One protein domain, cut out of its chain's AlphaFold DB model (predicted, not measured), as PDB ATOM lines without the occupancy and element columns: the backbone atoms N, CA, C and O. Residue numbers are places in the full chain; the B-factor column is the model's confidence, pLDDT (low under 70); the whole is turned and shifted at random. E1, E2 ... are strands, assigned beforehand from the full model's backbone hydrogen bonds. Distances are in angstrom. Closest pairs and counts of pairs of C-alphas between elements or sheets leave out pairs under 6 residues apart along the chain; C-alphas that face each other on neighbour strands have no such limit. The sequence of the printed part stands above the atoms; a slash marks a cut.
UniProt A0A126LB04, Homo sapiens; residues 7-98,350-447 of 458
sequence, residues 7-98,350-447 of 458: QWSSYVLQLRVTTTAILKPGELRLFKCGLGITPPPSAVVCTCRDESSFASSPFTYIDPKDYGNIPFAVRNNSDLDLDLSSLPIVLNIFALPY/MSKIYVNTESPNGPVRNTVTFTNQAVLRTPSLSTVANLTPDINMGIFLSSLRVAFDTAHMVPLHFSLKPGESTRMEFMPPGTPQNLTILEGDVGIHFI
ATOM      1  N   GLN A   7     -26.760   0.893  29.792       87.56
ATOM      2  CA  GLN A   7     -26.019   0.868  31.048       87.56
ATOM      3  C   GLN A   7     -24.531   1.021  30.775       87.56
ATOM      4  O   GLN A   7     -24.024   0.497  29.784       87.56
ATOM      5  N   TRP A   8     -23.841   1.752  31.644       90.62
ATOM      6  CA  TRP A   8     -22.403   1.968  31.522       90.62
ATOM      7  C   TRP A   8     -21.772   2.318  32.850       90.62
ATOM      8  O   TRP A   8     -22.454   2.455  33.866       90.62
ATOM      9  N   SER A   9     -20.449   2.432  32.869       91.56
ATOM     10  CA  SER A   9     -19.721   2.795  34.079       91.56
ATOM     11  C   SER A   9     -18.639   3.809  33.784       91.56
ATOM     12  O   SER A   9     -17.916   3.674  32.798       91.56
ATOM     13  N   SER A  10     -18.547   4.832  34.630       92.25
ATOM     14  CA  SER A  10     -17.527   5.867  34.501       92.25
ATOM     15  C   SER A  10     -17.134   6.443  35.857       92.25
ATOM     16  O   SER A  10     -17.982   6.555  36.742       92.25
ATOM     17  N   TYR A  11     -15.873   6.843  36.019       92.25
ATOM     18  CA  TYR A  11     -15.424   7.618  37.183       92.25
ATOM     19  C   TYR A  11     -16.004   9.033  37.164       92.25
ATOM     20  O   TYR A  11     -16.459   9.539  38.192       92.25
ATOM     21  N   VAL A  12     -16.040   9.645  35.979       93.50
ATOM     22  CA  VAL A  12     -16.662  10.947  35.746       93.50
ATOM     23  C   VAL A  12     -17.624  10.854  34.575       93.50
ATOM     24  O   VAL A  12     -17.275  10.390  33.488       93.50
ATOM     25  N   LEU A  13     -18.848  11.320  34.780       93.50
ATOM     26  CA  LEU A  13     -19.784  11.588  33.702       93.50
ATOM     27  C   LEU A  13     -19.894  13.096  33.520       93.50
ATOM     28  O   LEU A  13     -20.356  13.792  34.422       93.50
ATOM     29  N   GLN A  14     -19.520  13.589  32.343       92.31
ATOM     30  CA  GLN A  14     -19.851  14.947  31.948       92.31
ATOM     31  C   GLN A  14     -21.192  14.940  31.214       92.31
ATOM     32  O   GLN A  14     -21.332  14.365  30.137       92.31
ATOM     33  N   LEU A  15     -22.185  15.579  31.818       90.62
ATOM     34  CA  LEU A  15     -23.509  15.781  31.257       90.62
ATOM     35  C   LEU A  15     -23.536  17.125  30.517       90.62
ATOM     36  O   LEU A  15     -23.381  18.165  31.155       90.62
ATOM     37  N   ARG A  16     -23.735  17.106  29.193       89.56
ATOM     38  CA  ARG A  16     -23.801  18.295  28.319       89.56
ATOM     39  C   ARG A  16     -25.183  18.415  27.697       89.56
ATOM     40  O   ARG A  16     -25.476  17.796  26.680       89.56
ATOM     41  N   VAL A  17     -26.056  19.205  28.301       85.69
ATOM     42  CA  VAL A  17     -27.476  19.165  27.952       85.69
ATOM     43  C   VAL A  17     -28.037  20.493  27.484       85.69
ATOM     44  O   VAL A  17     -27.711  21.548  28.023       85.69
ATOM     45  N   THR A  18     -28.939  20.423  26.510       83.19
ATOM     46  CA  THR A  18     -29.697  21.568  25.992       83.19
ATOM     47  C   THR A  18     -31.181  21.397  26.266       83.19
ATOM     48  O   THR A  18     -31.699  20.284  26.265       83.19
ATOM     49  N   THR A  19     -31.889  22.504  26.452       83.31
ATOM     50  CA  THR A  19     -33.346  22.518  26.637       83.31
ATOM     51  C   THR A  19     -33.921  23.783  26.016       83.31
ATOM     52  O   THR A  19     -33.254  24.809  25.970       83.31
ATOM     53  N   THR A  20     -35.189  23.775  25.609       85.50
ATOM     54  CA  THR A  20     -35.879  24.948  25.029       85.50
ATOM     55  C   THR A  20     -36.176  26.060  26.049       85.50
ATOM     56  O   THR A  20     -37.010  26.932  25.813       85.50
ATOM     57  N   ALA A  21     -35.560  26.007  27.230       86.56
ATOM     58  CA  ALA A  21     -35.796  26.955  28.302       86.56
ATOM     59  C   ALA A  21     -34.902  28.185  28.129       86.56
ATOM     60  O   ALA A  21     -33.682  28.074  28.096       86.56
ATOM     61  N   ILE A  22     -35.520  29.363  28.132       90.00
ATOM     62  CA  ILE A  22     -34.814  30.639  28.263       90.00
ATOM     63  C   ILE A  22     -34.820  31.030  29.740       90.00
ATOM     64  O   ILE A  22     -35.897  31.113  30.343       90.00
ATOM     65  N   LEU A  23     -33.639  31.229  30.324       89.00
ATOM     66  CA  LEU A  23     -33.473  31.717  31.693       89.00
ATOM     67  C   LEU A  23     -33.282  33.230  31.694       89.00
ATOM     68  O   LEU A  23     -32.315  33.732  31.127       89.00
ATOM     69  N   LYS A  24     -34.144  33.951  32.406       89.69
ATOM     70  CA  LYS A  24     -33.986  35.396  32.608       89.69
ATOM     71  C   LYS A  24     -32.773  35.712  33.492       89.69
ATOM     72  O   LYS A  24     -32.364  34.845  34.272       89.69
ATOM     73  N   PRO A  25     -32.225  36.939  33.448       85.88
ATOM     74  CA  PRO A  25     -31.165  37.374  34.352       85.88
ATOM     75  C   PRO A  25     -31.473  37.050  35.817       85.88
ATOM     76  O   PRO A  25     -32.554  37.351  36.334       85.88
ATOM     77  N   GLY A  26     -30.537  36.380  36.490       77.31
ATOM     78  CA  GLY A  26     -30.677  35.954  37.884       77.31
ATOM     79  C   GLY A  26     -31.681  34.819  38.135       77.31
ATOM     80  O   GLY A  26     -31.844  34.407  39.289       77.31
ATOM     81  N   GLU A  27     -32.361  34.299  37.108       82.69
ATOM     82  CA  GLU A  27     -33.321  33.208  37.243       82.69
ATOM     83  C   GLU A  27     -32.612  31.889  37.572       82.69
ATOM     84  O   GLU A  27     -31.653  31.502  36.911       82.69
ATOM     85  N   LEU A  28     -33.124  31.189  38.589       81.81
ATOM     86  CA  LEU A  28     -32.788  29.805  38.916       81.81
ATOM     87  C   LEU A  28     -33.967  28.915  38.509       81.81
ATOM     88  O   LEU A  28     -35.090  29.149  38.968       81.81
ATOM     89  N   ARG A  29     -33.705  27.873  37.722       85.81
ATOM     90  CA  ARG A  29     -34.662  26.804  37.418       85.81
ATOM     91  C   ARG A  29     -34.135  25.453  37.862       85.81
ATOM     92  O   ARG A  29     -32.930  25.228  37.903       85.81
ATOM     93  N   LEU A  30     -35.066  24.567  38.198       87.75
ATOM     94  CA  LEU A  30     -34.787  23.190  38.568       87.75
ATOM     95  C   LEU A  30     -35.209  22.270  37.425       87.75
ATOM     96  O   LEU A  30     -36.315  22.392  36.893       87.75
ATOM     97  N   PHE A  31     -34.326  21.346  37.084       89.19
ATOM     98  CA  PHE A  31     -34.535  20.336  36.065       89.19
ATOM     99  C   PHE A  31     -34.334  18.950  36.670       89.19
ATOM    100  O   PHE A  31     -33.651  18.792  37.683       89.19
ATOM    101  N   LYS A  32     -34.933  17.948  36.036       89.44
ATOM    102  CA  LYS A  32     -34.623  16.529  36.222       89.44
ATOM    103  C   LYS A  32     -34.273  15.935  34.870       89.44
ATOM    104  O   LYS A  32     -34.909  16.300  33.885       89.44
ATOM    105  N   CYS A  33     -33.298  15.036  34.830       87.69
ATOM    106  CA  CYS A  33     -33.031  14.203  33.660       87.69
ATOM    107  C   CYS A  33     -33.374  12.738  33.943       87.69
ATOM    108  O   CYS A  33     -33.350  12.300  35.095       87.69
ATOM    109  N   GLY A  34     -33.651  11.974  32.884       86.44
ATOM    110  CA  GLY A  34     -33.945  10.538  32.945       86.44
ATOM    111  C   GLY A  34     -32.722   9.647  33.205       86.44
ATOM    112  O   GLY A  34     -32.780   8.439  32.976       86.44
ATOM    113  N   LEU A  35     -31.605  10.237  33.639       90.19
ATOM    114  CA  LEU A  35     -30.389   9.525  34.006       90.19
ATOM    115  C   LEU A  35     -30.568   8.865  35.377       90.19
ATOM    116  O   LEU A  35     -30.918   9.528  36.353       90.19
ATOM    117  N   GLY A  36     -30.281   7.568  35.431       91.19
ATOM    118  CA  GLY A  36     -30.247   6.770  36.646       91.19
ATOM    119  C   GLY A  36     -28.820   6.441  37.089       91.19
ATOM    120  O   GLY A  36     -27.924   6.297  36.257       91.19
ATOM    121  N   ILE A  37     -28.623   6.287  38.396       93.81
ATOM    122  CA  ILE A  37     -27.387   5.837  39.040       93.81
ATOM    123  C   ILE A  37     -27.712   4.613  39.896       93.81
ATOM    124  O   ILE A  37     -28.664   4.616  40.674       93.81
ATOM    125  N   THR A  38     -26.909   3.560  39.793       92.69
ATOM    126  CA  THR A  38     -26.980   2.455  40.757       92.69
ATOM    127  C   THR A  38     -26.335   2.915  42.066       92.69
ATOM    128  O   THR A  38     -25.190   3.373  42.016       92.69
ATOM    129  N   PRO A  39     -27.021   2.817  43.224       88.88
ATOM    130  CA  PRO A  39     -26.489   3.314  44.487       88.88
ATOM    131  C   PRO A  39     -25.101   2.730  44.805       88.88
ATOM    132  O   PRO A  39     -24.984   1.508  44.934       88.88
ATOM    133  N   PRO A  40     -24.049   3.558  44.949       89.56
ATOM    134  CA  PRO A  40     -22.749   3.057  45.369       89.56
ATOM    135  C   PRO A  40     -22.787   2.688  46.863       89.56
ATOM    136  O   PRO A  40     -23.385   3.412  47.662       89.56
ATOM    137  N   PRO A  41     -22.129   1.595  47.288       81.62
ATOM    138  CA  PRO A  41     -22.222   1.101  48.664       81.62
ATOM    139  C   PRO A  41     -21.474   1.963  49.692       81.62
ATOM    140  O   PRO A  41     -21.744   1.866  50.885       81.62
ATOM    141  N   SER A  42     -20.481   2.753  49.271       87.50
ATOM    142  CA  SER A  42     -19.615   3.525  50.180       87.50
ATOM    143  C   SER A  42     -19.077   4.804  49.532       87.50
ATOM    144  O   SER A  42     -17.884   5.094  49.594       87.50
ATOM    145  N   ALA A  43     -19.940   5.552  48.845       91.88
ATOM    146  CA  ALA A  43     -19.553   6.817  48.230       91.88
ATOM    147  C   ALA A  43     -20.684   7.843  48.249       91.88
ATOM    148  O   ALA A  43     -21.863   7.489  48.216       91.88
ATOM    149  N   VAL A  44     -20.315   9.122  48.276       93.19
ATOM    150  CA  VAL A  44     -21.235  10.231  48.030       93.19
ATOM    151  C   VAL A  44     -21.156  10.614  46.561       93.19
ATOM    152  O   VAL A  44     -20.071  10.840  46.029       93.19
ATOM    153  N   VAL A  45     -22.312  10.683  45.902       95.31
ATOM    154  CA  VAL A  45     -22.398  11.139  44.514       95.31
ATOM    155  C   VAL A  45     -22.588  12.643  44.490       95.31
ATOM    156  O   VAL A  45     -23.535  13.158  45.081       95.31
ATOM    157  N   CYS A  46     -21.704  13.332  43.787       94.75
ATOM    158  CA  CYS A  46     -21.648  14.777  43.695       94.75
ATOM    159  C   CYS A  46     -21.956  15.247  42.275       94.75
ATOM    160  O   CYS A  46     -21.601  14.595  41.293       94.75
ATOM    161  N   THR A  47     -22.560  16.426  42.176       93.81
ATOM    162  CA  THR A  47     -22.699  17.184  40.932       93.81
ATOM    163  C   THR A  47     -21.966  18.501  41.090       93.81
ATOM    164  O   THR A  47     -22.207  19.213  42.065       93.81
ATOM    165  N   CYS A  48     -21.113  18.856  40.138       91.56
ATOM    166  CA  CYS A  48     -20.424  20.141  40.111       91.56
ATOM    167  C   CYS A  48     -20.487  20.726  38.703       91.56
ATOM    168  O   CYS A  48     -20.414  19.985  37.725       91.56
ATOM    169  N   ARG A  49     -20.627  22.047  38.572       88.38
ATOM    170  CA  ARG A  49     -20.560  22.672  37.245       88.38
ATOM    171  C   ARG A  49     -19.150  22.563  36.678       88.38
ATOM    172  O   ARG A  49     -18.170  22.620  37.427       88.38
ATOM    173  N   ASP A  50     -19.066  22.442  35.365       84.88
ATOM    174  CA  ASP A  50     -17.806  22.602  34.654       84.88
ATOM    175  C   ASP A  50     -17.470  24.095  34.487       84.88
ATOM    176  O   ASP A  50     -18.372  24.936  34.421       84.88
ATOM    177  N   GLU A  51     -16.183  24.440  34.428       74.69
ATOM    178  CA  GLU A  51     -15.728  25.822  34.207       74.69
ATOM    179  C   GLU A  51     -16.176  26.381  32.846       74.69
ATOM    180  O   GLU A  51     -16.421  27.581  32.727       74.69
ATOM    181  N   SER A  52     -16.338  25.523  31.835       68.75
ATOM    182  CA  SER A  52     -16.781  25.924  30.492       68.75
ATOM    183  C   SER A  52     -18.270  26.295  30.402       68.75
ATOM    184  O   SER A  52     -18.707  26.850  29.393       68.75
ATOM    185  N   SER A  53     -19.062  26.020  31.446       75.75
ATOM    186  CA  SER A  53     -20.509  26.258  31.451       75.75
ATOM    187  C   SER A  53     -20.858  27.737  31.654       75.75
ATOM    188  O   SER A  53     -20.547  28.332  32.688       75.75
ATOM    189  N   PHE A  54     -21.619  28.316  30.718       73.44
ATOM    190  CA  PHE A  54     -22.189  29.669  30.857       73.44
ATOM    191  C   PHE A  54     -23.294  29.738  31.916       73.44
ATOM    192  O   PHE A  54     -23.522  30.778  32.539       73.44
ATOM    193  N   ALA A  55     -23.985  28.620  32.131       77.38
ATOM    194  CA  ALA A  55     -25.003  28.496  33.155       77.38
ATOM    195  C   ALA A  55     -24.370  27.997  34.461       77.38
ATOM    196  O   ALA A  55     -23.557  27.069  34.464       77.38
ATOM    197  N   SER A  56     -24.744  28.587  35.593       78.00
ATOM    198  CA  SER A  56     -24.230  28.145  36.892       78.00
ATOM    199  C   SER A  56     -25.095  27.046  37.491       78.00
ATOM    200  O   SER A  56     -26.315  27.169  37.530       78.00
ATOM    201  N   SER A  57     -24.466  25.990  37.997       84.75
ATOM    202  CA  SER A  57     -25.114  24.963  38.815       84.75
ATOM    203  C   SER A  57     -24.382  24.848  40.148       84.75
ATOM    204  O   SER A  57     -23.149  24.928  40.157       84.75
ATOM    205  N   PRO A  58     -25.101  24.698  41.273       84.44
ATOM    206  CA  PRO A  58     -24.471  24.551  42.574       84.44
ATOM    207  C   PRO A  58     -23.727  23.217  42.668       84.44
ATOM    208  O   PRO A  58     -24.188  22.200  42.144       84.44
ATOM    209  N   PHE A  59     -22.603  23.218  43.383       90.69
ATOM    210  CA  PHE A  59     -22.006  21.980  43.868       90.69
ATOM    211  C   PHE A  59     -22.866  21.410  44.989       90.69
ATOM    212  O   PHE A  59     -23.179  22.100  45.961       90.69
ATOM    213  N   THR A  60     -23.282  20.161  44.830       93.25
ATOM    214  CA  THR A  60     -24.158  19.479  45.778       93.25
ATOM    215  C   THR A  60     -23.997  17.968  45.658       93.25
ATOM    216  O   THR A  60     -23.374  17.482  44.711       93.25
ATOM    217  N   TYR A  61     -24.550  17.227  46.614       93.56
ATOM    218  CA  TYR A  61     -24.681  15.778  46.521       93.56
ATOM    219  C   TYR A  61     -26.064  15.392  45.984       93.56
ATOM    220  O   TYR A  61     -27.056  16.087  46.216       93.56
ATOM    221  N   ILE A  62     -26.135  14.254  45.296       93.12
ATOM    222  CA  ILE A  62     -27.395  13.645  44.873       93.12
ATOM    223  C   ILE A  62     -27.907  12.783  46.029       93.12
ATOM    224  O   ILE A  62     -27.229  11.853  46.472       93.12
ATOM    225  N   ASP A  63     -29.100  13.104  46.526       90.44
ATOM    226  CA  ASP A  63     -29.789  12.301  47.538       90.44
ATOM    227  C   ASP A  63     -30.070  10.898  46.958       90.44
ATOM    228  O   ASP A  63     -30.572  10.815  45.833       90.44
ATOM    229  N   PRO A  64     -29.776   9.792  47.671       90.25
ATOM    230  CA  PRO A  64     -30.019   8.439  47.168       90.25
ATOM    231  C   PRO A  64     -31.441   8.192  46.654       90.25
ATOM    232  O   PRO A  64     -31.637   7.400  45.732       90.25
ATOM    233  N   LYS A  65     -32.443   8.904  47.191       90.75
ATOM    234  CA  LYS A  65     -33.834   8.817  46.709       90.75
ATOM    235  C   LYS A  65     -34.021   9.328  45.273       90.75
ATOM    236  O   LYS A  65     -34.998   8.981  44.615       90.75
ATOM    237  N   ASP A  66     -33.110  10.176  44.806       90.38
ATOM    238  CA  ASP A  66     -33.143  10.834  43.505       90.38
ATOM    239  C   ASP A  66     -32.241  10.127  42.471       90.38
ATOM    240  O   ASP A  66     -32.182  10.546  41.317       90.38
ATOM    241  N   TYR A  67     -31.594   9.007  42.823       91.44
ATOM    242  CA  TYR A  67     -30.757   8.231  41.896       91.44
ATOM    243  C   TYR A  67     -31.505   7.673  40.681       91.44
ATOM    244  O   TYR A  67     -30.861   7.292  39.714       91.44
ATOM    245  N   GLY A  68     -32.838   7.633  40.688       87.25
ATOM    246  CA  GLY A  68     -33.622   7.241  39.512       87.25
ATOM    247  C   GLY A  68     -33.868   8.366  38.500       87.25
ATOM    248  O   GLY A  68     -34.205   8.064  37.361       87.25
ATOM    249  N   ASN A  69     -33.756   9.634  38.911       86.81
ATOM    250  CA  ASN A  69     -33.935  10.818  38.062       86.81
ATOM    251  C   ASN A  69     -33.177  11.992  38.681       86.81
ATOM    252  O   ASN A  69     -33.686  12.634  39.608       86.81
ATOM    253  N   ILE A  70     -31.985  12.284  38.169       88.50
ATOM    254  CA  ILE A  70     -31.073  13.238  38.802       88.50
ATOM    255  C   ILE A  70     -31.626  14.669  38.706       88.50
ATOM    256  O   ILE A  70     -31.801  15.187  37.596       88.50
ATOM    257  N   PRO A  71     -31.889  15.345  39.842       89.50
ATOM    258  CA  PRO A  71     -32.227  16.753  39.857       89.50
ATOM    259  C   PRO A  71     -30.963  17.603  39.762       89.50
ATOM    260  O   PRO A  71     -29.954  17.329  40.407       89.50
ATOM    261  N   PHE A  72     -31.046  18.698  39.019       88.06
ATOM    262  CA  PHE A  72     -30.000  19.711  38.987       88.06
ATOM    263  C   PHE A  72     -30.623  21.091  38.811       88.06
ATOM    264  O   PHE A  72     -31.668  21.255  38.176       88.06
ATOM    265  N   ALA A  73     -30.000  22.100  39.411       87.31
ATOM    266  CA  ALA A  73     -30.485  23.467  39.333       87.31
ATOM    267  C   ALA A  73     -29.541  24.314  38.493       87.31
ATOM    268  O   ALA A  73     -28.329  24.240  38.638       87.31
ATOM    269  N   VAL A  74     -30.116  25.140  37.631       88.19
ATOM    270  CA  VAL A  74     -29.376  25.977  36.695       88.19
ATOM    271  C   VAL A  74     -29.776  27.416  36.920       88.19
ATOM    272  O   VAL A  74     -30.963  27.745  36.970       88.19
ATOM    273  N   ARG A  75     -28.777  28.279  37.056       84.94
ATOM    274  CA  ARG A  75     -28.943  29.704  37.259       84.94
ATOM    275  C   ARG A  75     -28.223  30.497  36.191       84.94
ATOM    276  O   ARG A  75     -27.031  30.293  35.943       84.94
ATOM    277  N   ASN A  76     -28.945  31.464  35.645       85.81
ATOM    278  CA  ASN A  76     -28.375  32.504  34.817       85.81
ATOM    279  C   ASN A  76     -27.738  33.579  35.712       85.81
ATOM    280  O   ASN A  76     -28.433  34.280  36.449       85.81
ATOM    281  N   ASN A  77     -26.409  33.674  35.674       78.06
ATOM    282  CA  ASN A  77     -25.652  34.706  36.391       78.06
ATOM    283  C   ASN A  77     -25.350  35.935  35.525       78.06
ATOM    284  O   ASN A  77     -24.736  36.869  36.030       78.06
ATOM    285  N   SER A  78     -25.731  35.919  34.247       81.56
ATOM    286  CA  SER A  78     -25.536  37.040  33.333       81.56
ATOM    287  C   SER A  78     -26.690  38.042  33.414       81.56
ATOM    288  O   SER A  78     -27.772  37.726  33.919       81.56
ATOM    289  N   ASP A  79     -26.452  39.234  32.872       83.56
ATOM    290  CA  ASP A  79     -27.454  40.298  32.735       83.56
ATOM    291  C   ASP A  79     -28.320  40.149  31.470       83.56
ATOM    292  O   ASP A  79     -29.196  40.974  31.215       83.56
ATOM    293  N   LEU A  80     -28.097  39.095  30.679       89.38
ATOM    294  CA  LEU A  80     -28.825  38.802  29.444       89.38
ATOM    295  C   LEU A  80     -29.673  37.542  29.601       89.38
ATOM    296  O   LEU A  80     -29.384  36.693  30.439       89.38
ATOM    297  N   ASP A  81     -30.712  37.399  28.782       89.56
ATOM    298  CA  ASP A  81     -31.458  36.143  28.698       89.56
ATOM    299  C   ASP A  81     -30.531  35.024  28.195       89.56
ATOM    300  O   ASP A  81     -29.863  35.157  27.169       89.56
ATOM    301  N   LEU A  82     -30.489  33.915  28.932       88.69
ATOM    302  CA  LEU A  82     -29.665  32.757  28.607       88.69
ATOM    303  C   LEU A  82     -30.537  31.700  27.934       88.69
ATOM    304  O   LEU A  82     -31.365  31.054  28.583       88.69
ATOM    305  N   ASP A  83     -30.347  31.532  26.633       88.56
ATOM    306  CA  ASP A  83     -31.003  30.489  25.855       88.56
ATOM    307  C   ASP A  83     -30.259  29.155  26.011       88.56
ATOM    308  O   ASP A  83     -29.189  28.935  25.444       88.56
ATOM    309  N   LEU A  84     -30.847  28.240  26.782       86.38
ATOM    310  CA  LEU A  84     -30.270  26.922  27.046       86.38
ATOM    311  C   LEU A  84     -30.370  25.961  25.850       86.38
ATOM    312  O   LEU A  84     -29.932  24.813  25.948       86.38
ATOM    313  N   SER A  85     -30.970  26.390  24.736       83.12
ATOM    314  CA  SER A  85     -30.975  25.619  23.493       83.12
ATOM    315  C   SER A  85     -29.698  25.831  22.677       83.12
ATOM    316  O   SER A  85     -29.284  24.927  21.954       83.12
ATOM    317  N   SER A  86     -29.051  26.990  22.838       80.12
ATOM    318  CA  SER A  86     -27.790  27.357  22.186       80.12
ATOM    319  C   SER A  86     -26.587  27.299  23.133       80.12
ATOM    320  O   SER A  86     -25.473  27.027  22.687       80.12
ATOM    321  N   LEU A  87     -26.801  27.502  24.437       82.62
ATOM    322  CA  LEU A  87     -25.763  27.453  25.467       82.62
ATOM    323  C   LEU A  87     -26.005  26.253  26.396       82.62
ATOM    324  O   LEU A  87     -26.871  26.323  27.273       82.62
ATOM    325  N   PRO A  88     -25.272  25.139  26.216       81.06
ATOM    326  CA  PRO A  88     -25.537  23.918  26.959       81.06
ATOM    327  C   PRO A  88     -25.179  24.058  28.439       81.06
ATOM    328  O   PRO A  88     -24.245  24.760  28.828       81.06
ATOM    329  N   ILE A  89     -25.909  23.322  29.265       86.19
ATOM    330  CA  ILE A  89     -25.599  23.123  30.675       86.19
ATOM    331  C   ILE A  89     -24.559  22.010  30.755       86.19
ATOM    332  O   ILE A  89     -24.818  20.903  30.281       86.19
ATOM    333  N   VAL A  90     -23.407  22.292  31.365       88.94
ATOM    334  CA  VAL A  90     -22.327  21.308  31.519       88.94
ATOM    335  C   VAL A  90     -22.091  21.005  32.997       88.94
ATOM    336  O   VAL A  90     -21.690  21.880  33.772       88.94
ATOM    337  N   LEU A  91     -22.360  19.759  33.394       91.25
ATOM    338  CA  LEU A  91     -22.218  19.264  34.767       91.25
ATOM    339  C   LEU A  91     -21.308  18.044  34.800       91.25
ATOM    340  O   LEU A  91     -21.484  17.122  34.011       91.25
ATOM    341  N   ASN A  92     -20.405  17.994  35.768       93.62
ATOM    342  CA  ASN A  92     -19.622  16.809  36.078       93.62
ATOM    343  C   ASN A  92     -20.290  16.065  37.242       93.62
ATOM    344  O   ASN A  92     -20.558  16.648  38.298       93.62
ATOM    345  N   ILE A  93     -20.568  14.780  37.035       95.12
ATOM    346  CA  ILE A  93     -21.123  13.853  38.022       95.12
ATOM    347  C   ILE A  93     -20.047  12.832  38.364       95.12
ATOM    348  O   ILE A  93     -19.478  12.199  37.475       95.12
ATOM    349  N   PHE A  94     -19.765  12.683  39.652       95.19
ATOM    350  CA  PHE A  94     -18.686  11.837  40.147       95.19
ATOM    351  C   PHE A  94     -18.969  11.371  41.570       95.19
ATOM    352  O   PHE A  94     -19.800  11.960  42.263       95.19
ATOM    353  N   ALA A  95     -18.279  10.324  42.018       94.94
ATOM    354  CA  ALA A  95     -18.426   9.809  43.370       94.94
ATOM    355  C   ALA A  95     -17.126   9.882  44.164       94.94
ATOM    356  O   ALA A  95     -16.073   9.433  43.710       94.94
ATOM    357  N   LEU A  96     -17.241  10.421  45.377       92.31
ATOM    358  CA  LEU A  96     -16.162  10.474  46.353       92.31
ATOM    359  C   LEU A  96     -16.375   9.364  47.393       92.31
ATOM    360  O   LEU A  96     -17.465   9.288  47.970       92.31
ATOM    361  N   PRO A  97     -15.377   8.507  47.654       89.06
ATOM    362  CA  PRO A  97     -15.466   7.495  48.691       89.06
ATOM    363  C   PRO A  97     -15.492   8.191  50.046       89.06
ATOM    364  O   PRO A  97     -14.602   8.979  50.352       89.06
ATOM    365  N   TYR A  98     -16.476   7.892  50.883       83.00
ATOM    366  CA  TYR A  98     -16.368   8.265  52.290       83.00
ATOM    367  C   TYR A  98     -15.663   7.137  53.042       83.00
ATOM    368  O   TYR A  98     -15.951   5.956  52.832       83.00
ATOM    369  N   MET A 350     -16.670  25.089  41.296       86.44
ATOM    370  CA  MET A 350     -16.467  24.678  39.906       86.44
ATOM    371  C   MET A 350     -15.517  23.502  39.865       86.44
ATOM    372  O   MET A 350     -14.500  23.494  40.552       86.44
ATOM    373  N   SER A 351     -15.812  22.548  38.999       86.56
ATOM    374  CA  SER A 351     -14.938  21.414  38.740       86.56
ATOM    375  C   SER A 351     -14.188  21.597  37.427       86.56
ATOM    376  O   SER A 351     -14.754  22.090  36.452       86.56
ATOM    377  N   LYS A 352     -12.925  21.171  37.407       87.06
ATOM    378  CA  LYS A 352     -12.146  20.952  36.187       87.06
ATOM    379  C   LYS A 352     -11.699  19.504  36.158       87.06
ATOM    380  O   LYS A 352     -11.195  19.003  37.162       87.06
ATOM    381  N   ILE A 353     -11.842  18.855  35.013       86.00
ATOM    382  CA  ILE A 353     -11.246  17.539  34.802       86.00
ATOM    383  C   ILE A 353      -9.793  17.754  34.380       86.00
ATOM    384  O   ILE A 353      -9.518  18.498  33.432       86.00
ATOM    385  N   TYR A 354      -8.861  17.125  35.088       83.25
ATOM    386  CA  TYR A 354      -7.436  17.204  34.784       83.25
ATOM    387  C   TYR A 354      -6.842  15.833  34.502       83.25
ATOM    388  O   TYR A 354      -7.313  14.818  35.004       83.25
ATOM    389  N   VAL A 355      -5.764  15.825  33.724       78.31
ATOM    390  CA  VAL A 355      -4.925  14.647  33.514       78.31
ATOM    391  C   VAL A 355      -3.589  14.895  34.188       78.31
ATOM    392  O   VAL A 355      -2.885  15.853  33.856       78.31
ATOM    393  N   ASN A 356      -3.249  14.042  35.146       67.06
ATOM    394  CA  ASN A 356      -1.972  14.084  35.823       67.06
ATOM    395  C   ASN A 356      -0.968  13.207  35.068       67.06
ATOM    396  O   ASN A 356      -1.132  11.993  34.970       67.06
ATOM    397  N   THR A 357       0.061  13.833  34.503       53.62
ATOM    398  CA  THR A 357       1.098  13.134  33.732       53.62
ATOM    399  C   THR A 357       2.316  12.754  34.582       53.62
ATOM    400  O   THR A 357       3.067  11.888  34.151       53.62
ATOM    401  N   GLU A 358       2.478  13.299  35.802       48.62
ATOM    402  CA  GLU A 358       3.543  12.929  36.754       48.62
ATOM    403  C   GLU A 358       3.146  13.211  38.222       48.62
ATOM    404  O   GLU A 358       2.847  14.351  38.557       48.62
ATOM    405  N   SER A 359       3.274  12.205  39.106       41.34
ATOM    406  CA  SER A 359       3.203  12.260  40.590       41.34
ATOM    407  C   SER A 359       1.929  12.873  41.233       41.34
ATOM    408  O   SER A 359       1.484  13.953  40.854       41.34
ATOM    409  N   PRO A 360       1.353  12.264  42.293       45.03
ATOM    410  CA  PRO A 360       0.102  12.722  42.931       45.03
ATOM    411  C   PRO A 360       0.134  14.146  43.531       45.03
ATOM    412  O   PRO A 360      -0.910  14.667  43.899       45.03
ATOM    413  N   ASN A 361       1.300  14.804  43.599       42.94
ATOM    414  CA  ASN A 361       1.461  16.162  44.143       42.94
ATOM    415  C   ASN A 361       2.027  17.183  43.126       42.94
ATOM    416  O   ASN A 361       2.479  18.260  43.521       42.94
ATOM    417  N   GLY A 362       2.067  16.850  41.830       43.97
ATOM    418  CA  GLY A 362       2.529  17.754  40.770       43.97
ATOM    419  C   GLY A 362       1.499  18.837  40.400       43.97
ATOM    420  O   GLY A 362       0.301  18.659  40.619       43.97
ATOM    421  N   PRO A 363       1.923  19.981  39.823       43.78
ATOM    422  CA  PRO A 363       0.988  20.986  39.321       43.78
ATOM    423  C   PRO A 363       0.141  20.412  38.174       43.78
ATOM    424  O   PRO A 363       0.671  19.781  37.262       43.78
ATOM    425  N   VAL A 364      -1.170  20.676  38.194       51.59
ATOM    426  CA  VAL A 364      -2.110  20.321  37.116       51.59
ATOM    427  C   VAL A 364      -1.624  20.929  35.795       51.59
ATOM    428  O   VAL A 364      -1.662  22.146  35.629       51.59
ATOM    429  N   ARG A 365      -1.142  20.098  34.857       47.22
ATOM    430  CA  ARG A 365      -0.582  20.580  33.578       47.22
ATOM    431  C   ARG A 365      -1.568  20.552  32.412       47.22
ATOM    432  O   ARG A 365      -1.517  21.459  31.591       47.22
ATOM    433  N   ASN A 366      -2.496  19.593  32.369       55.00
ATOM    434  CA  ASN A 366      -3.446  19.450  31.261       55.00
ATOM    435  C   ASN A 366      -4.886  19.399  31.783       55.00
ATOM    436  O   ASN A 366      -5.274  18.453  32.469       55.00
ATOM    437  N   THR A 367      -5.680  20.417  31.448       57.66
ATOM    438  CA  THR A 367      -7.134  20.409  31.655       57.66
ATOM    439  C   THR A 367      -7.813  19.870  30.406       57.66
ATOM    440  O   THR A 367      -7.435  20.212  29.284       57.66
ATOM    441  N   VAL A 368      -8.810  19.006  30.591       60.06
ATOM    442  CA  VAL A 368      -9.628  18.518  29.480       60.06
ATOM    443  C   VAL A 368     -10.632  19.617  29.152       60.06
ATOM    444  O   VAL A 368     -11.663  19.747  29.805       60.06
ATOM    445  N   THR A 369     -10.294  20.463  28.181       57.09
ATOM    446  CA  THR A 369     -11.187  21.516  27.699       57.09
ATOM    447  C   THR A 369     -11.975  21.006  26.503       57.09
ATOM    448  O   THR A 369     -11.419  20.641  25.467       57.09
ATOM    449  N   PHE A 370     -13.296  20.981  26.636       59.34
ATOM    450  CA  PHE A 370     -14.177  20.736  25.504       59.34
ATOM    451  C   PHE A 370     -14.510  22.071  24.855       59.34
ATOM    452  O   PHE A 370     -14.897  23.028  25.525       59.34
ATOM    453  N   THR A 371     -14.342  22.153  23.536       51.78
ATOM    454  CA  THR A 371     -14.814  23.317  22.788       51.78
ATOM    455  C   THR A 371     -16.336  23.412  22.926       51.78
ATOM    456  O   THR A 371     -17.040  22.395  22.989       51.78
ATOM    457  N   ASN A 372     -16.853  24.643  22.982       54.16
ATOM    458  CA  ASN A 372     -18.287  24.947  22.960       54.16
ATOM    459  C   ASN A 372     -18.874  24.646  21.571       54.16
ATOM    460  O   ASN A 372     -19.324  25.535  20.854       54.16
ATOM    461  N   GLN A 373     -18.795  23.387  21.156       60.66
ATOM    462  CA  GLN A 373     -19.486  22.865  19.991       60.66
ATOM    463  C   GLN A 373     -20.981  22.779  20.295       60.66
ATOM    464  O   GLN A 373     -21.387  22.609  21.448       60.66
ATOM    465  N   ALA A 374     -21.792  22.912  19.247       65.81
ATOM    466  CA  ALA A 374     -23.231  22.739  19.354       65.81
ATOM    467  C   ALA A 374     -23.537  21.337  19.895       65.81
ATOM    468  O   ALA A 374     -23.076  20.340  19.339       65.81
ATOM    469  N   VAL A 375     -24.307  21.270  20.979       71.12
ATOM    470  CA  VAL A 375     -24.770  19.997  21.535       71.12
ATOM    471  C   VAL A 375     -25.826  19.409  20.605       71.12
ATOM    472  O   VAL A 375     -26.760  20.093  20.179       71.12
ATOM    473  N   LEU A 376     -25.656  18.132  20.268       68.94
ATOM    474  CA  LEU A 376     -26.593  17.388  19.437       68.94
ATOM    475  C   LEU A 376     -27.964  17.309  20.117       68.94
ATOM    476  O   LEU A 376     -28.056  17.144  21.326       68.94
ATOM    477  N   ARG A 377     -29.057  17.398  19.349       70.12
ATOM    478  CA  ARG A 377     -30.406  17.175  19.910       70.12
ATOM    479  C   ARG A 377     -30.635  15.708  20.268       70.12
ATOM    480  O   ARG A 377     -31.272  15.415  21.275       70.12
ATOM    481  N   THR A 378     -30.124  14.803  19.439       75.94
ATOM    482  CA  THR A 378     -30.161  13.364  19.701       75.94
ATOM    483  C   THR A 378     -29.184  13.043  20.828       75.94
ATOM    484  O   THR A 378     -28.044  13.500  20.750       75.94
ATOM    485  N   PRO A 379     -29.588  12.270  21.850       79.44
ATOM    486  CA  PRO A 379     -28.678  11.868  22.900       79.44
ATOM    487  C   PRO A 379     -27.556  11.004  22.323       79.44
ATOM    488  O   PRO A 379     -27.816  10.011  21.639       79.44
ATOM    489  N   SER A 380     -26.317  11.362  22.630       82.81
ATOM    490  CA  SER A 380     -25.118  10.590  22.311       82.81
ATOM    491  C   SER A 380     -24.295  10.378  23.572       82.81
ATOM    492  O   SER A 380     -24.163  11.254  24.428       82.81
ATOM    493  N   LEU A 381     -23.739   9.177  23.689       85.94
ATOM    494  CA  LEU A 381     -22.765   8.831  24.711       85.94
ATOM    495  C   LEU A 381     -21.428   8.626  24.004       85.94
ATOM    496  O   LEU A 381     -21.372   7.947  22.984       85.94
ATOM    497  N   SER A 382     -20.358   9.216  24.517       85.56
ATOM    498  CA  SER A 382     -19.017   9.039  23.965       85.56
ATOM    499  C   SER A 382     -17.978   8.909  25.072       85.56
ATOM    500  O   SER A 382     -18.176   9.355  26.204       85.56
ATOM    501  N   THR A 383     -16.861   8.270  24.746       82.38
ATOM    502  CA  THR A 383     -15.663   8.202  25.591       82.38
ATOM    503  C   THR A 383     -14.573   9.068  24.991       82.38
ATOM    504  O   THR A 383     -14.412   9.117  23.771       82.38
ATOM    505  N   VAL A 384     -13.766   9.704  25.833       78.25
ATOM    506  CA  VAL A 384     -12.592  10.439  25.350       78.25
ATOM    507  C   VAL A 384     -11.473   9.441  25.065       78.25
ATOM    508  O   VAL A 384     -10.910   8.868  25.991       78.25
ATOM    509  N   ALA A 385     -11.147   9.237  23.785       65.62
ATOM    510  CA  ALA A 385     -10.222   8.187  23.333       65.62
ATOM    511  C   ALA A 385      -8.844   8.211  24.025       65.62
ATOM    512  O   ALA A 385      -8.249   7.163  24.249       65.62
ATOM    513  N   ASN A 386      -8.368   9.398  24.416       67.25
ATOM    514  CA  ASN A 386      -7.081   9.593  25.088       67.25
ATOM    515  C   ASN A 386      -7.177   9.576  26.625       67.25
ATOM    516  O   ASN A 386      -6.243  10.013  27.283       67.25
ATOM    517  N   LEU A 387      -8.300   9.139  27.202       72.12
ATOM    518  CA  LEU A 387      -8.501   8.964  28.646       72.12
ATOM    519  C   LEU A 387      -8.870   7.506  28.927       72.12
ATOM    520  O   LEU A 387      -9.970   7.199  29.388       72.12
ATOM    521  N   THR A 388      -7.945   6.600  28.609       69.56
ATOM    522  CA  THR A 388      -8.071   5.181  28.955       69.56
ATOM    523  C   THR A 388      -8.004   4.994  30.476       69.56
ATOM    524  O   THR A 388      -7.450   5.859  31.155       69.56
ATOM    525  N   PRO A 389      -8.524   3.878  31.024       68.12
ATOM    526  CA  PRO A 389      -8.501   3.606  32.467       68.12
ATOM    527  C   PRO A 389      -7.110   3.693  33.119       68.12
ATOM    528  O   PRO A 389      -7.010   4.010  34.299       68.12
ATOM    529  N   ASP A 390      -6.041   3.466  32.350       71.00
ATOM    530  CA  ASP A 390      -4.652   3.493  32.829       71.00
ATOM    531  C   ASP A 390      -4.086   4.914  33.022       71.00
ATOM    532  O   ASP A 390      -3.011   5.093  33.594       71.00
ATOM    533  N   ILE A 391      -4.783   5.941  32.528       75.62
ATOM    534  CA  ILE A 391      -4.345   7.336  32.625       75.62
ATOM    535  C   ILE A 391      -4.796   7.922  33.959       75.62
ATOM    536  O   ILE A 391      -5.980   7.895  34.291       75.62
ATOM    537  N   ASN A 392      -3.866   8.522  34.708       77.50
ATOM    538  CA  ASN A 392      -4.207   9.199  35.954       77.50
ATOM    539  C   ASN A 392      -4.975  10.499  35.658       77.50
ATOM    540  O   ASN A 392      -4.408  11.499  35.215       77.50
ATOM    541  N   MET A 393      -6.284  10.468  35.871       86.62
ATOM    542  CA  MET A 393      -7.202  11.594  35.709       86.62
ATOM    543  C   MET A 393      -7.762  11.991  37.075       86.62
ATOM    544  O   MET A 393      -7.733  11.189  38.005       86.62
ATOM    545  N   GLY A 394      -8.294  13.196  37.222       86.94
ATOM    546  CA  GLY A 394      -9.047  13.557  38.417       86.94
ATOM    547  C   GLY A 394      -9.967  14.751  38.230       86.94
ATOM    548  O   GLY A 394     -10.016  15.377  37.166       86.94
ATOM    549  N   ILE A 395     -10.688  15.083  39.299       88.56
ATOM    550  CA  ILE A 395     -11.505  16.292  39.397       88.56
ATOM    551  C   ILE A 395     -10.860  17.273  40.363       88.56
ATOM    552  O   ILE A 395     -10.614  16.963  41.526       88.56
ATOM    553  N   PHE A 396     -10.638  18.491  39.883       87.94
ATOM    554  CA  PHE A 396     -10.187  19.612  40.690       87.94
ATOM    555  C   PHE A 396     -11.362  20.530  41.028       87.94
ATOM    556  O   PHE A 396     -11.978  21.108  40.131       87.94
ATOM    557  N   LEU A 397     -11.664  20.673  42.317       87.62
ATOM    558  CA  LEU A 397     -12.620  21.637  42.853       87.62
ATOM    559  C   LEU A 397     -11.908  22.975  43.039       87.62
ATOM    560  O   LEU A 397     -11.051  23.130  43.909       87.62
ATOM    561  N   SER A 398     -12.241  23.927  42.178       84.50
ATOM    562  CA  SER A 398     -11.495  25.166  41.971       84.50
ATOM    563  C   SER A 398     -11.523  26.090  43.181       84.50
ATOM    564  O   SER A 398     -10.491  26.653  43.546       84.50
ATOM    565  N   SER A 399     -12.688  26.251  43.810       81.19
ATOM    566  CA  SER A 399     -12.839  27.137  44.963       81.19
ATOM    567  C   SER A 399     -12.456  26.459  46.269       81.19
ATOM    568  O   SER A 399     -12.057  27.152  47.186       81.19
ATOM    569  N   LEU A 400     -12.446  25.132  46.359       81.50
ATOM    570  CA  LEU A 400     -11.825  24.440  47.495       81.50
ATOM    571  C   LEU A 400     -10.310  24.245  47.319       81.50
ATOM    572  O   LEU A 400      -9.613  23.991  48.297       81.50
ATOM    573  N   ARG A 401      -9.801  24.373  46.085       82.12
ATOM    574  CA  ARG A 401      -8.441  23.982  45.671       82.12
ATOM    575  C   ARG A 401      -8.099  22.544  46.069       82.12
ATOM    576  O   ARG A 401      -6.991  22.259  46.516       82.12
ATOM    577  N   VAL A 402      -9.060  21.642  45.892       83.38
ATOM    578  CA  VAL A 402      -8.925  20.217  46.215       83.38
ATOM    579  C   VAL A 402      -8.924  19.405  44.931       83.38
ATOM    580  O   VAL A 402      -9.781  19.607  44.074       83.38
ATOM    581  N   ALA A 403      -7.983  18.474  44.818       85.62
ATOM    582  CA  ALA A 403      -7.881  17.538  43.711       85.62
ATOM    583  C   ALA A 403      -8.268  16.128  44.180       85.62
ATOM    584  O   ALA A 403      -7.776  15.657  45.202       85.62
ATOM    585  N   PHE A 404      -9.139  15.462  43.429       87.38
ATOM    586  CA  PHE A 404      -9.473  14.055  43.617       87.38
ATOM    587  C   PHE A 404      -9.031  13.276  42.382       87.38
ATOM    588  O   PHE A 404      -9.714  13.304  41.359       87.38
ATOM    589  N   ASP A 405      -7.888  12.596  42.478       86.25
ATOM    590  CA  ASP A 405      -7.442  11.644  41.454       86.25
ATOM    591  C   ASP A 405      -8.401  10.449  41.343       86.25
ATOM    592  O   ASP A 405      -9.106  10.106  42.290       86.25
ATOM    593  N   THR A 406      -8.350   9.744  40.215       85.56
ATOM    594  CA  THR A 406      -9.155   8.546  39.920       85.56
ATOM    595  C   THR A 406      -8.982   7.475  41.002       85.56
ATOM    596  O   THR A 406      -9.949   6.818  41.380       85.56
ATOM    597  N   ALA A 407      -7.778   7.351  41.576       83.50
ATOM    598  CA  ALA A 407      -7.491   6.454  42.701       83.50
ATOM    599  C   ALA A 407      -8.286   6.787  43.982       83.50
ATOM    600  O   ALA A 407      -8.488   5.921  44.831       83.50
ATOM    601  N   HIS A 408      -8.747   8.030  44.116       85.44
ATOM    602  CA  HIS A 408      -9.568   8.527  45.218       85.44
ATOM    603  C   HIS A 408     -11.049   8.643  44.834       85.44
ATOM    604  O   HIS A 408     -11.802   9.308  45.540       85.44
ATOM    605  N   MET A 409     -11.477   8.051  43.719       89.62
ATOM    606  CA  MET A 409     -12.846   8.126  43.211       89.62
ATOM    607  C   MET A 409     -13.455   6.734  43.070       89.62
ATOM    608  O   MET A 409     -12.754   5.731  42.940       89.62
ATOM    609  N   VAL A 410     -14.785   6.670  43.086       92.25
ATOM    610  CA  VAL A 410     -15.528   5.418  42.888       92.25
ATOM    611  C   VAL A 410     -16.204   5.456  41.518       92.25
ATOM    612  O   VAL A 410     -16.885   6.440  41.222       92.25
ATOM    613  N   PRO A 411     -16.052   4.418  40.672       93.00
ATOM    614  CA  PRO A 411     -16.766   4.369  39.408       93.00
ATOM    615  C   PRO A 411     -18.272   4.263  39.662       93.00
ATOM    616  O   PRO A 411     -18.734   3.491  40.504       93.00
ATOM    617  N   LEU A 412     -19.044   5.046  38.919       94.19
ATOM    618  CA  LEU A 412     -20.498   5.062  38.983       94.19
ATOM    619  C   LEU A 412     -21.087   4.221  37.864       94.19
ATOM    620  O   LEU A 412     -20.677   4.343  36.712       94.19
ATOM    621  N   HIS A 413     -22.085   3.406  38.202       93.44
ATOM    622  CA  HIS A 413     -22.878   2.663  37.228       93.44
ATOM    623  C   HIS A 413     -24.116   3.478  36.855       93.44
ATOM    624  O   HIS A 413     -25.002   3.690  37.688       93.44
ATOM    625  N   PHE A 414     -24.179   3.917  35.606       92.25
ATOM    626  CA  PHE A 414     -25.266   4.727  35.075       92.25
ATOM    627  C   PHE A 414     -26.243   3.881  34.266       92.25
ATOM    628  O   PHE A 414     -25.871   2.869  33.668       92.25
ATOM    629  N   SER A 415     -27.493   4.331  34.212       89.38
ATOM    630  CA  SER A 415     -28.522   3.759  33.352       89.38
ATOM    631  C   SER A 415     -29.354   4.852  32.695       89.38
ATOM    632  O   SER A 415     -29.766   5.788  33.374       89.38
ATOM    633  N   LEU A 416     -29.673   4.708  31.414       87.19
ATOM    634  CA  LEU A 416     -30.575   5.608  30.700       87.19
ATOM    635  C   LEU A 416     -31.582   4.773  29.912       87.19
ATOM    636  O   LEU A 416     -31.199   3.875  29.162       87.19
ATOM    637  N   LYS A 417     -32.876   5.057  30.085       78.56
ATOM    638  CA  LYS A 417     -33.932   4.462  29.259       78.56
ATOM    639  C   LYS A 417     -34.116   5.334  28.016       78.56
ATOM    640  O   LYS A 417     -34.598   6.456  28.166       78.56
ATOM    641  N   PRO A 418     -33.734   4.867  26.817       65.88
ATOM    642  CA  PRO A 418     -33.978   5.626  25.599       65.88
ATOM    643  C   PRO A 418     -35.490   5.720  25.358       65.88
ATOM    644  O   PRO A 418     -36.223   4.758  25.604       65.88
ATOM    645  N   GLY A 419     -35.959   6.875  24.893       64.50
ATOM    646  CA  GLY A 419     -37.333   7.030  24.419       64.50
ATOM    647  C   GLY A 419     -37.534   6.326  23.073       64.50
ATOM    648  O   GLY A 419     -36.574   5.941  22.406       64.50
ATOM    649  N   GLU A 420     -38.788   6.185  22.635       49.34
ATOM    650  CA  GLU A 420     -39.129   5.505  21.370       49.34
ATOM    651  C   GLU A 420     -38.505   6.171  20.123       49.34
ATOM    652  O   GLU A 420     -38.324   5.514  19.100       49.34
ATOM    653  N   SER A 421     -38.119   7.449  20.213       44.88
ATOM    654  CA  SER A 421     -37.503   8.233  19.133       44.88
ATOM    655  C   SER A 421     -35.985   8.425  19.256       44.88
ATOM    656  O   SER A 421     -35.392   9.067  18.391       44.88
ATOM    657  N   THR A 422     -35.335   7.905  20.302       53.84
ATOM    658  CA  THR A 422     -33.908   8.141  20.576       53.84
ATOM    659  C   THR A 422     -33.098   6.850  20.472       53.84
ATOM    660  O   THR A 422     -32.933   6.102  21.430       53.84
ATOM    661  N   ARG A 423     -32.557   6.578  19.275       55.53
ATOM    662  CA  ARG A 423     -31.490   5.582  19.107       55.53
ATOM    663  C   ARG A 423     -30.178   6.200  19.593       55.53
ATOM    664  O   ARG A 423     -29.702   7.148  18.983       55.53
ATOM    665  N   MET A 424     -29.611   5.673  20.678       62.09
ATOM    666  CA  MET A 424     -28.224   5.965  21.050       62.09
ATOM    667  C   MET A 424     -27.291   5.052  20.255       62.09
ATOM    668  O   MET A 424     -27.488   3.839  20.225       62.09
ATOM    669  N   GLU A 425     -26.285   5.637  19.613       58.34
ATOM    670  CA  GLU A 425     -25.378   4.931  18.694       58.34
ATOM    671  C   GLU A 425     -24.172   4.278  19.390       58.34
ATOM    672  O   GLU A 425     -23.371   3.610  18.742       58.34
ATOM    673  N   PHE A 426     -24.037   4.434  20.710       64.44
ATOM    674  CA  PHE A 426     -22.849   4.013  21.445       64.44
ATOM    675  C   PHE A 426     -23.154   2.935  22.486       64.44
ATOM    676  O   PHE A 426     -23.994   3.121  23.368       64.44
ATOM    677  N   MET A 427     -22.414   1.829  22.405       64.56
ATOM    678  CA  MET A 427     -22.313   0.838  23.472       64.56
ATOM    679  C   MET A 427     -20.965   1.020  24.182       64.56
ATOM    680  O   MET A 427     -19.926   0.718  23.593       64.56
ATOM    681  N   PRO A 428     -20.955   1.520  25.425       66.62
ATOM    682  CA  PRO A 428     -19.733   1.652  26.200       66.62
ATOM    683  C   PRO A 428     -19.134   0.277  26.524       66.62
ATOM    684  O   PRO A 428     -19.864  -0.708  26.654       66.62
ATOM    685  N   PRO A 429     -17.804   0.200  26.679       67.94
ATOM    686  CA  PRO A 429     -17.123  -1.029  27.074       67.94
ATOM    687  C   PRO A 429     -17.564  -1.504  28.469       67.94
ATOM    688  O   PRO A 429     -18.028  -0.724  29.298       67.94
ATOM    689  N   GLY A 430     -17.377  -2.799  28.742       68.50
ATOM    690  CA  GLY A 430     -17.749  -3.414  30.024       68.50
ATOM    691  C   GLY A 430     -16.889  -2.993  31.224       68.50
ATOM    692  O   GLY A 430     -17.232  -3.321  32.356       68.50
ATOM    693  N   THR A 431     -15.780  -2.280  31.000       80.69
ATOM    694  CA  THR A 431     -14.919  -1.731  32.055       80.69
ATOM    695  C   THR A 431     -15.238  -0.259  32.320       80.69
ATOM    696  O   THR A 431     -15.522   0.483  31.370       80.69
ATOM    697  N   PRO A 432     -15.160   0.204  33.586       84.75
ATOM    698  CA  PRO A 432     -15.355   1.611  33.904       84.75
ATOM    699  C   PRO A 432     -14.402   2.500  33.109       84.75
ATOM    700  O   PRO A 432     -13.194   2.275  33.089       84.75
ATOM    701  N   GLN A 433     -14.962   3.502  32.444       88.56
ATOM    702  CA  GLN A 433     -14.195   4.506  31.719       88.56
ATOM    703  C   GLN A 433     -13.788   5.635  32.664       88.56
ATOM    704  O   GLN A 433     -14.472   5.907  33.647       88.56
ATOM    705  N   ASN A 434     -12.688   6.323  32.374       87.62
ATOM    706  CA  ASN A 434     -12.307   7.488  33.170       87.62
ATOM    707  C   ASN A 434     -13.315   8.627  32.974       87.62
ATOM    708  O   ASN A 434     -13.865   9.151  33.942       87.62
ATOM    709  N   LEU A 435     -13.605   8.966  31.717       89.25
ATOM    710  CA  LEU A 435     -14.549  10.018  31.364       89.25
ATOM    711  C   LEU A 435     -15.488   9.560  30.250       89.25
ATOM    712  O   LEU A 435     -15.057   9.230  29.143       89.25
ATOM    713  N   THR A 436     -16.783   9.628  30.537       89.88
ATOM    714  CA  THR A 436     -17.848   9.536  29.537       89.88
ATOM    715  C   THR A 436     -18.541  10.879  29.402       89.88
ATOM    716  O   THR A 436     -18.775  11.552  30.407       89.88
ATOM    717  N   ILE A 437     -18.912  11.244  28.182       89.81
ATOM    718  CA  ILE A 437     -19.686  12.444  27.879       89.81
ATOM    719  C   ILE A 437     -21.055  11.988  27.404       89.81
ATOM    720  O   ILE A 437     -21.152  11.273  26.407       89.81
ATOM    721  N   LEU A 438     -22.095  12.389  28.127       89.00
ATOM    722  CA  LEU A 438     -23.478  12.225  27.702       89.00
ATOM    723  C   LEU A 438     -23.996  13.591  27.275       89.00
ATOM    724  O   LEU A 438     -24.101  14.502  28.101       89.00
ATOM    725  N   GLU A 439     -24.307  13.731  25.996       88.00
ATOM    726  CA  GLU A 439     -24.782  14.980  25.416       88.00
ATOM    727  C   GLU A 439     -26.158  14.817  24.767       88.00
ATOM    728  O   GLU A 439     -26.517  13.722  24.344       88.00
ATOM    729  N   GLY A 440     -26.934  15.901  24.717       80.75
ATOM    730  CA  GLY A 440     -28.246  15.964  24.061       80.75
ATOM    731  C   GLY A 440     -29.458  15.808  24.980       80.75
ATOM    732  O   GLY A 440     -29.360  15.997  26.194       80.75
ATOM    733  N   ASP A 441     -30.638  15.548  24.404       79.38
ATOM    734  CA  ASP A 441     -31.881  15.433  25.180       79.38
ATOM    735  C   ASP A 441     -31.973  14.076  25.893       79.38
ATOM    736  O   ASP A 441     -32.291  13.039  25.307       79.38
ATOM    737  N   VAL A 442     -31.701  14.104  27.195       80.31
ATOM    738  CA  VAL A 442     -31.729  12.946  28.100       80.31
ATOM    739  C   VAL A 442     -33.026  12.879  28.917       80.31
ATOM    740  O   VAL A 442     -33.020  12.458  30.077       80.31
ATOM    741  N   GLY A 443     -34.141  13.341  28.343       78.94
ATOM    742  CA  GLY A 443     -35.438  13.390  29.023       78.94
ATOM    743  C   GLY A 443     -35.469  14.500  30.066       78.94
ATOM    744  O   GLY A 443     -35.741  14.256  31.244       78.94
ATOM    745  N   ILE A 444     -35.094  15.711  29.653       82.25
ATOM    746  CA  ILE A 444     -34.997  16.846  30.571       82.25
ATOM    747  C   ILE A 444     -36.369  17.452  30.778       82.25
ATOM    748  O   ILE A 444     -37.024  17.927  29.852       82.25
ATOM    749  N   HIS A 445     -36.782  17.492  32.036       83.81
ATOM    750  CA  HIS A 445     -38.062  18.048  32.424       83.81
ATOM    751  C   HIS A 445     -37.874  19.145  33.458       83.81
ATOM    752  O   HIS A 445     -37.113  19.016  34.420       83.81
ATOM    753  N   PHE A 446     -38.593  20.246  33.252       83.19
ATOM    754  CA  PHE A 446     -38.704  21.298  34.247       83.19
ATOM    755  C   PHE A 446     -39.471  20.774  35.459       83.19
ATOM    756  O   PHE A 446     -40.532  20.167  35.317       83.19
ATOM    757  N   ILE A 447     -38.957  21.059  36.651       79.88
ATOM    758  CA  ILE A 447     -39.677  20.800  37.891       79.88
ATOM    759  C   ILE A 447     -40.342  22.104  38.320       79.88
ATOM    760  O   ILE A 447     -39.632  23.057  38.663       79.88
TER     761      ILE A 447
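AT A GLANCE: This is residues 7 to 98 and 350 to 447 of the 458 residues of a protein of Homo sapiens (UniProt A0A126LB04). With little regular structure, this is a strongly twisted, branched, mixed sheet of ten strands, E1 in its middle, E3, E4, E7, E8 and E10 at its edges, and a separate antiparallel pair, E2 and E5, at one end. Twelve named strands, E1 to E12 in chain order, hold 72 of 190 printed residues: all strand. It is compact, radius of gyration of the C-alphas 15.9 A, spans 44 by 38 by 31 A.

IN THESE COORDINATES: E1, residues 7 to 17, begins at C-alpha (-26.019, 0.868, 31.048) and bends by 112 degrees at residue 11. E6 is residues 89 to 97, 25.9 A long. E12, residues 433 to 439, ends at C-alpha (-24.782, 14.980, 25.416).

HOW THE PARTS SIT: E6 lies antiparallel on one side of E1, with N 13 and O 93 2.9 A apart. E12 lies parallel on the other side, with N 14 and O 436 2.9 A apart.

THE WHOLE: Residues 99 to 349 are cut out, leaving a 20.6 A C-alpha gap. In the printed part 38 residues have pLDDT under 70, among them residues 356 to 374, within the long link from E7 to E8.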